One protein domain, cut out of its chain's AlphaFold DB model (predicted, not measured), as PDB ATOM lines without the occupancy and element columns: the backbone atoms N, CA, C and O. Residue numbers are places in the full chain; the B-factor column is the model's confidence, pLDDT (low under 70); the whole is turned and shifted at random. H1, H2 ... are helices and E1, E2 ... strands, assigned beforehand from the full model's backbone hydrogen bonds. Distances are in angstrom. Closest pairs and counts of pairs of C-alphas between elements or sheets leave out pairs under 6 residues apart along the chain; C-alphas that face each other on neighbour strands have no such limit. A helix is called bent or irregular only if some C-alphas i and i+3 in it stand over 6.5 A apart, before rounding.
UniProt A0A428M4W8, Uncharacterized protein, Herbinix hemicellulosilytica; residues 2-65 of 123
ATOM      1  N   PRO A   2     149.844 222.934  76.335       92.12
ATOM      2  CA  PRO A   2     149.190 222.847  75.022       92.12
ATOM      3  C   PRO A   2     149.838 221.861  74.042       92.12
ATOM      4  O   PRO A   2     151.047 221.630  74.086       92.12
ATOM      5  N   GLN A   3     149.048 221.343  73.093       93.44
ATOM      6  CA  GLN A   3     149.527 220.388  72.080       93.44
ATOM      7  C   GLN A   3     150.588 220.974  71.142       93.44
ATOM      8  O   GLN A   3     151.542 220.284  70.791       93.44
ATOM      9  N   ILE A   4     150.486 222.263  70.801       91.31
ATOM     10  CA  ILE A   4     151.475 222.932  69.945       91.31
ATOM     11  C   ILE A   4     152.888 222.883  70.542       91.31
ATOM     12  O   ILE A   4     153.847 222.684  69.803       91.31
ATOM     13  N   LEU A   5     153.024 222.972  71.870       94.06
ATOM     14  CA  LEU A   5     154.317 222.822  72.543       94.06
ATOM     15  C   LEU A   5     154.774 221.363  72.537       94.06
ATOM     16  O   LEU A   5     155.909 221.086  72.164       94.06
ATOM     17  N   LYS A   6     153.874 220.426  72.868       94.75
ATOM     18  CA  LYS A   6     154.169 218.981  72.919       94.75
ATOM     19  C   LYS A   6     154.625 218.401  71.577       94.75
ATOM     20  O   LYS A   6     155.392 217.446  71.564       94.75
ATOM     21  N   SER A   7     154.175 218.986  70.466       93.75
ATOM     22  CA  SER A   7     154.545 218.559  69.110       93.75
ATOM     23  C   SER A   7     155.984 218.907  68.701       93.75
ATOM     24  O   SER A   7     156.476 218.390  67.700       93.75
ATOM     25  N   LYS A   8     156.681 219.774  69.452       92.94
ATOM     26  CA  LYS A   8     158.040 220.222  69.119       92.94
ATOM     27  C   LYS A   8     159.099 219.329  69.793       92.94
ATOM     28  O   LYS A   8     158.949 218.997  70.969       92.94
ATOM     29  N   PRO A   9     160.220 219.001  69.121       95.44
ATOM     30  CA  PRO A   9     161.330 218.247  69.712       95.44
ATOM     31  C   PRO A   9     162.235 219.157  70.565       95.44
ATOM     32  O   PRO A   9     163.428 219.301  70.310       95.44
ATOM     33  N   GLN A  10     161.641 219.842  71.543       97.12
ATOM     34  CA  GLN A  10     162.291 220.861  72.375       97.12
ATOM     35  C   GLN A  10     162.376 220.445  73.849       97.12
ATOM     36  O   GLN A  10     162.702 221.271  74.689       97.12
ATOM     37  N   PHE A  11     162.127 219.180  74.189       98.19
ATOM     38  CA  PHE A  11     162.079 218.723  75.575       98.19
ATOM     39  C   PHE A  11     163.385 218.085  76.044       98.19
ATOM     40  O   PHE A  11     164.078 217.380  75.308       98.19
ATOM     41  N   CYS A  12     163.707 218.320  77.308       98.56
ATOM     42  CA  CYS A  12     164.746 217.623  78.053       98.56
ATOM     43  C   CYS A  12     164.190 217.184  79.413       98.56
ATOM     44  O   CYS A  12     163.105 217.605  79.813       98.56
ATOM     45  N   CYS A  13     164.942 216.374  80.147       98.69
ATOM     46  CA  CYS A  13     164.779 216.299  81.598       98.69
ATOM     47  C   CYS A  13     165.866 217.148  82.260       98.69
ATOM     48  O   CYS A  13     166.875 217.443  81.625       98.69
ATOM     49  N   TRP A  14     165.705 217.558  83.512       98.25
ATOM     50  CA  TRP A  14     166.750 218.293  84.226       98.25
ATOM     51  C   TRP A  14     166.955 217.779  85.647       98.25
ATOM     52  O   TRP A  14     166.054 217.196  86.245       98.25
ATOM     53  N   LYS A  15     168.169 217.979  86.169       97.81
ATOM     54  CA  LYS A  15     168.518 217.728  87.572       97.81
ATOM     55  C   LYS A  15     169.066 218.975  88.230       97.81
ATOM     56  O   LYS A  15     169.694 219.798  87.562       97.81
ATOM     57  N   TYR A  16     168.875 219.099  89.532       96.56
ATOM     58  CA  TYR A  16     169.633 220.045  90.325       96.56
ATOM     59  C   TYR A  16     171.068 219.546  90.512       96.56
ATOM     60  O   TYR A  16     171.301 218.459  91.027       96.56
ATOM     61  N   GLU A  17     172.036 220.371  90.131       96.62
ATOM     62  CA  GLU A  17     173.455 220.148  90.405       96.62
ATOM     63  C   GLU A  17     174.076 221.394  91.012       96.62
ATOM     64  O   GLU A  17     173.771 222.520  90.607       96.62
ATOM     65  N   GLU A  18     175.007 221.197  91.936       96.19
ATOM     66  CA  GLU A  18     175.834 222.282  92.435       96.19
ATOM     67  C   GLU A  18     176.970 222.588  91.453       96.19
ATOM     68  O   GLU A  18     177.713 221.704  91.022       96.19
ATOM     69  N   ARG A  19     177.090 223.859  91.068       92.00
ATOM     70  CA  ARG A  19     178.157 224.372  90.206       92.00
ATOM     71  C   ARG A  19     178.634 225.694  90.767       92.00
ATOM     72  O   ARG A  19     177.839 226.618  90.916       92.00
ATOM     73  N   SER A  20     179.923 225.778  91.087       91.94
ATOM     74  CA  SER A  20     180.530 226.994  91.644       91.94
ATOM     75  C   SER A  20     179.762 227.540  92.863       91.94
ATOM     76  O   SER A  20     179.502 228.737  92.950       91.94
ATOM     77  N   GLY A  21     179.333 226.648  93.768       92.38
ATOM     78  CA  GLY A  21     178.582 226.997  94.982       92.38
ATOM     79  C   GLY A  21     177.125 227.417  94.752       92.38
ATOM     80  O   GLY A  21     176.477 227.921  95.666       92.38
ATOM     81  N   ARG A  22     176.591 227.258  93.532       91.62
ATOM     82  CA  ARG A  22     175.192 227.564  93.201       91.62
ATOM     83  C   ARG A  22     174.458 226.311  92.751       91.62
ATOM     84  O   ARG A  22     174.950 225.556  91.913       91.62
ATOM     85  N   LYS A  23     173.242 226.118  93.261       93.12
ATOM     86  CA  LYS A  23     172.321 225.080  92.787       93.12
ATOM     87  C   LYS A  23     171.775 225.493  91.417       93.12
ATOM     88  O   LYS A  23     171.108 226.514  91.290       93.12
ATOM     89  N   THR A  24     172.071 224.707  90.388       93.69
ATOM     90  CA  THR A  24     171.718 224.978  88.987       93.69
ATOM     91  C   THR A  24     170.856 223.859  88.419       93.69
ATOM     92  O   THR A  24     171.026 222.698  88.782       93.69
ATOM     93  N   LYS A  25     169.928 224.198  87.519       95.06
ATOM     94  CA  LYS A  25     169.126 223.216  86.779       95.06
ATOM     95  C   LYS A  25     169.899 222.797  85.534       95.06
ATOM     96  O   LYS A  25     170.110 223.600  84.627       95.06
ATOM     97  N   VAL A  26     170.343 221.551  85.491       97.31
ATOM     98  CA  VAL A  26     171.173 221.022  84.412       97.31
ATOM     99  C   VAL A  26     170.316 220.170  83.493       97.31
ATOM    100  O   VAL A  26     169.745 219.191  83.970       97.31
ATOM    101  N   PRO A  27     170.220 220.498  82.193       98.25
ATOM    102  CA  PRO A  27     169.408 219.740  81.259       98.25
ATOM    103  C   PRO A  27     170.124 218.468  80.783       98.25
ATOM    104  O   PRO A  27     171.343 218.424  80.607       98.25
ATOM    105  N   TYR A  28     169.329 217.443  80.512       98.62
ATOM    106  CA  TYR A  28     169.715 216.097  80.124       98.62
ATOM    107  C   TYR A  28     168.847 215.617  78.966       98.62
ATOM    108  O   TYR A  28     167.627 215.782  78.958       98.62
ATOM    109  N   ASN A  29     169.485 214.985  77.989       98.56
ATOM    110  CA  ASN A  29     168.799 214.259  76.938       98.56
ATOM    111  C   ASN A  29     168.050 213.075  77.577       98.56
ATOM    112  O   ASN A  29     168.703 212.201  78.155       98.56
ATOM    113  N   PRO A  30     166.714 213.014  77.462       98.25
ATOM    114  CA  PRO A  30     165.918 212.021  78.176       98.25
ATOM    115  C   PRO A  30     166.116 210.596  77.642       98.25
ATOM    116  O   PRO A  30     165.856 209.640  78.360       98.25
ATOM    117  N   VAL A  31     166.613 210.444  76.410       98.25
ATOM    118  CA  VAL A  31     166.858 209.138  75.776       98.25
ATOM    119  C   VAL A  31     168.253 208.618  76.106       98.25
ATOM    120  O   VAL A  31     168.423 207.441  76.399       98.25
ATOM    121  N   THR A  32     169.274 209.477  76.045       98.00
ATOM    122  CA  THR A  32     170.670 209.031  76.205       98.00
ATOM    123  C   THR A  32     171.223 209.226  77.614       98.00
ATOM    124  O   THR A  32     172.347 208.806  77.872       98.00
ATOM    125  N   GLY A  33     170.527 209.968  78.483       97.56
ATOM    126  CA  GLY A  33     170.998 210.337  79.824       97.56
ATOM    127  C   GLY A  33     172.230 211.250  79.851       97.56
ATOM    128  O   GLY A  33     172.789 211.513  80.913       97.56
ATOM    129  N   LYS A  34     172.676 211.756  78.695       98.12
ATOM    130  CA  LYS A  34     173.808 212.693  78.594       98.12
ATOM    131  C   LYS A  34     173.308 214.119  78.793       98.12
ATOM    132  O   LYS A  34     172.163 214.412  78.463       98.12
ATOM    133  N   ARG A  35     174.165 215.026  79.267       98.00
ATOM    134  CA  ARG A  35     173.820 216.453  79.380       98.00
ATOM    135  C   ARG A  35     173.399 217.015  78.020       98.00
ATOM    136  O   ARG A  35     174.108 216.835  77.029       98.00
ATOM    137  N   ALA A  36     172.258 217.692  77.993       97.69
ATOM    138  CA  ALA A  36     171.805 218.440  76.830       97.69
ATOM    139  C   ALA A  36     172.477 219.818  76.805       97.69
ATOM    140  O   ALA A  36     172.870 220.354  77.843       97.69
ATOM    141  N   LYS A  37     172.630 220.391  75.613       95.38
ATOM    142  CA  LYS A  37     173.242 221.709  75.423       95.38
ATOM    143  C   LYS A  37     172.316 222.584  74.593       95.38
ATOM    144  O   LYS A  37     171.865 222.163  73.533       95.38
ATOM    145  N   ALA A  38     172.021 223.788  75.081       91.62
ATOM    146  CA  ALA A  38     171.039 224.687  74.468       91.62
ATOM    147  C   ALA A  38     171.416 225.131  73.040       91.62
ATOM    148  O   ALA A  38     170.540 225.382  72.216       91.62
ATOM    149  N   ASP A  39     172.712 225.175  72.732       92.06
ATOM    150  CA  ASP A  39     173.263 225.435  71.399       92.06
ATOM    151  C   ASP A  39     173.211 224.208  70.466       92.06
ATOM    152  O   ASP A  39     173.379 224.343  69.255       92.06
ATOM    153  N   GLN A  40     172.921 223.013  70.992       94.75
ATOM    154  CA  GLN A  40     172.823 221.760  70.242       94.75
ATOM    155  C   GLN A  40     171.414 221.172  70.345       94.75
ATOM    156  O   GLN A  40     171.146 220.252  71.121       94.75
ATOM    157  N   ARG A  41     170.501 221.673  69.506       93.75
ATOM    158  CA  ARG A  41     169.081 221.264  69.480       93.75
ATOM    159  C   ARG A  41     168.858 219.751  69.391       93.75
ATOM    160  O   ARG A  41     167.917 219.250  69.988       93.75
ATOM    161  N   SER A  42     169.736 219.013  68.711       95.50
ATOM    162  CA  SER A  42     169.668 217.547  68.588       95.50
ATOM    163  C   SER A  42     169.780 216.797  69.925       95.50
ATOM    164  O   SER A  42     169.427 215.614  70.006       95.50
ATOM    165  N   THR A  43     170.260 217.473  70.976       97.50
ATOM    166  CA  THR A  43     170.327 216.938  72.341       97.50
ATOM    167  C   THR A  43     168.995 217.014  73.095       97.50
ATOM    168  O   THR A  43     168.865 216.364  74.131       97.50
ATOM    169  N   PHE A  44     168.002 217.727  72.558       98.06
ATOM    170  CA  PHE A  44     166.613 217.735  73.023       98.06
ATOM    171  C   PHE A  44     165.779 216.726  72.222       98.06
ATOM    172  O   PHE A  44     166.194 216.249  71.160       98.06
ATOM    173  N   LYS A  45     164.627 216.337  72.769       98.06
ATOM    174  CA  LYS A  45     163.761 215.269  72.254       98.06
ATOM    175  C   LYS A  45     162.289 215.660  72.313       98.06
ATOM    176  O   LYS A  45     161.937 216.768  72.713       98.06
ATOM    177  N   ASP A  46     161.435 214.769  71.829       97.69
ATOM    178  CA  ASP A  46     159.988 214.911  71.931       97.69
ATOM    179  C   ASP A  46     159.491 214.831  73.383       97.69
ATOM    180  O   ASP A  46     160.184 214.379  74.301       97.69
ATOM    181  N   PHE A  47     158.255 215.287  73.576       97.94
ATOM    182  CA  PHE A  47     157.598 215.305  74.877       97.94
ATOM    183  C   PHE A  47     157.452 213.903  75.487       97.94
ATOM    184  O   PHE A  47     157.684 213.734  76.682       97.94
ATOM    185  N   SER A  48     157.109 212.890  74.682       98.12
ATOM    186  CA  SER A  48     156.931 211.508  75.153       98.12
ATOM    187  C   SER A  48     158.203 210.923  75.758       98.12
ATOM    188  O   SER A  48     158.144 210.310  76.820       98.12
ATOM    189  N   SER A  49     159.353 211.168  75.132       98.38
ATOM    190  CA  SER A  49     160.659 210.737  75.624       98.38
ATOM    191  C   SER A  49     160.967 211.368  76.981       98.38
ATOM    192  O   SER A  49     161.426 210.683  77.890       98.38
ATOM    193  N   ALA A  50     160.680 212.665  77.144       98.44
ATOM    194  CA  ALA A  50     160.873 213.354  78.417       98.44
ATOM    195  C   ALA A  50     159.941 212.815  79.515       98.44
ATOM    196  O   ALA A  50     160.400 212.549  80.623       98.44
ATOM    197  N   VAL A  51     158.659 212.590  79.208       98.25
ATOM    198  CA  VAL A  51     157.691 212.007  80.155       98.25
ATOM    199  C   VAL A  51     158.088 210.590  80.567       98.25
ATOM    200  O   VAL A  51     158.025 210.269  81.749       98.25
ATOM    201  N   ALA A  52     158.535 209.754  79.629       98.31
ATOM    202  CA  ALA A  52     158.966 208.391  79.931       98.31
ATOM    203  C   ALA A  52     160.198 208.348  80.851       98.31
ATOM    204  O   ALA A  52     160.358 207.413  81.632       98.31
ATOM    205  N   ALA A  53     161.066 209.360  80.770       98.38
ATOM    206  CA  ALA A  53     162.310 209.411  81.527       98.38
ATOM    207  C   ALA A  53     162.197 210.151  82.872       98.38
ATOM    208  O   ALA A  53     163.017 209.887  83.753       98.38
ATOM    209  N   VAL A  54     161.221 211.062  83.038       98.19
ATOM    210  CA  VAL A  54     161.182 212.077  84.115       98.19
ATOM    211  C   VAL A  54     161.285 211.511  85.528       98.19
ATOM    212  O   VAL A  54     161.857 212.173  86.383       98.19
ATOM    213  N   SER A  55     160.815 210.287  85.779       98.00
ATOM    214  CA  SER A  55     160.909 209.642  87.099       98.00
ATOM    215  C   SER A  55     162.346 209.505  87.620       98.00
ATOM    216  O   SER A  55     162.548 209.344  88.819       98.00
ATOM    217  N   ASN A  56     163.348 209.605  86.741       98.06
ATOM    218  CA  ASN A  56     164.771 209.569  87.086       98.06
ATOM    219  C   ASN A  56     165.418 210.964  87.224       98.06
ATOM    220  O   ASN A  56     166.648 211.058  87.327       98.06
ATOM    221  N   TYR A  57     164.630 212.040  87.159       98.38
ATOM    222  CA  TYR A  57     165.066 213.438  87.088       98.38
ATOM    223  C   TYR A  57     164.210 214.333  88.000       98.38
ATOM    224  O   TYR A  57     163.163 213.919  88.483       98.38
ATOM    225  N   ASP A  58     164.646 215.575  88.218       97.50
ATOM    226  CA  ASP A  58     163.929 216.538  89.069       97.50
ATOM    227  C   ASP A  58     162.807 217.274  88.313       97.50
ATOM    228  O   ASP A  58     161.959 217.927  88.920       97.50
ATOM    229  N   GLY A  59     162.784 217.178  86.979       97.31
ATOM    230  CA  GLY A  59     161.691 217.704  86.172       97.31
ATOM    231  C   GLY A  59     161.924 217.635  84.666       97.31
ATOM    232  O   GLY A  59     162.959 217.171  84.180       97.31
ATOM    233  N   ILE A  60     160.932 218.122  83.919       97.62
ATOM    234  CA  ILE A  60     160.985 218.305  82.463       97.62
ATOM    235  C   ILE A  60     161.366 219.755  82.169       97.62
ATOM    236  O   ILE A  60     160.926 220.676  82.856       97.62
ATOM    237  N   GLY A  61     162.215 219.950  81.166       96.75
ATOM    238  CA  GLY A  61     162.603 221.260  80.658       96.75
ATOM    239  C   GLY A  61     162.218 221.418  79.195       96.75
ATOM    240  O   GLY A  61     161.995 220.437  78.482       96.75
ATOM    241  N   PHE A  62     162.164 222.668  78.747       96.75
ATOM    242  CA  PHE A  62     161.846 223.035  77.374       96.75
ATOM    243  C   PHE A  62     162.901 224.011  76.843       96.75
ATOM    244  O   PHE A  62     163.202 225.019  77.479       96.75
ATOM    245  N   LEU A  63     163.474 223.721  75.679       96.00
ATOM    246  CA  LEU A  63     164.369 224.626  74.970       96.00
ATOM    247  C   LEU A  63     163.545 225.729  74.314       96.00
ATOM    248  O   LEU A  63     162.786 225.451  73.392       96.00
ATOM    249  N   VAL A  64     163.722 226.977  74.736       92.56
ATOM    250  CA  VAL A  64     163.054 228.135  74.121       92.56
ATOM    251  C   VAL A  64     163.589 228.372  72.701       92.56
ATOM    252  O   VAL A  64     164.789 228.258  72.446       92.56
ATOM    253  N   GLY A  65     162.698 228.686  71.759       88.56
ATOM    254  CA  GLY A  65     163.037 228.904  70.353       88.56
ATOM    255  C   GLY A  65     162.004 228.332  69.381       88.56
ATOM    256  O   GLY A  65     160.965 227.815  69.788       88.56
TER     257      GLY A  65
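AT A GLANCE: This is residues 2 to 65 of the 123 residues of an uncharacterized protein of Herbinix hemicellulosilytica (UniProt A0A428M4W8). A strongly twisted sheet of three strands has the helix H2 over one face, while the long hairpin of E1 and E2 reaches to one end of the longest axis and the small helix H1 lies at the other. The printed part has 64 residues, with H1, E1, E2, H2 and E3 along the chain. The sheet's order is E2, E1, E3, antiparallel, and the class is mixed, helices and strands. The whole is compact, with a radius of gyration of the C-alphas of 11.4 A and spans of 37 by 25 by 22 A.

IN THESE COORDINATES: H1 is residues 3 to 6, from C-alpha 3 at (149.527, 220.388, 72.080). E1, residues 11 to 19, is 22.5 A long and bends by 62 degrees at residue 16. E2, residues 22 to 28, is 18.2 A long. H2, residues 47 to 56, is 15.3 A long and irregular: C-alphas 52 and 55 are 7.5 A apart. E3, residues 59 to 62, ends with C-alpha 62 at (161.846, 223.035, 77.374).

HOW THE PARTS SIT: E1 and E2 form a hairpin, with N 17 and O 24 within hydrogen-bond range at 2.9 A. E1 and E3 are antiparallel neighbours, with N 61 and O 12 at 2.8 A. H2 is on the sheet at a height of 8.4 A, over E1 and E3, and runs along the strands, at 9 degrees to E1 on the local plane; this gives two layers, a helix on one face of a sheet. Its closest C-alphas to E3 are those of Ala 50 and Ile 60, 6.4 A apart. E2, H2 and E3 form a split strand-helix-strand unit, two strands of one sheet that are not neighbours, with a helix between them along the chain and E1 between them in the sheet, and its crossover is right-handed. H1 is not on the sheet; it is close to H2 but not clearly touching, the closest C-alphas being those of Lys 6 and Phe 47, 5.4 A apart. In H2, 4 of 6 O i to N i+4 pairs are within hydrogen-bond range; H1 is too short for such a pair.

THE WHOLE: The C-alphas farthest apart, of Gln 3 and Gly 21, are 37.6 A apart. The link from E2 to H2, residues 29 to 46, is long; the other links are tight. The printed part has no cut, and no printed residue is under 70 in pLDDT.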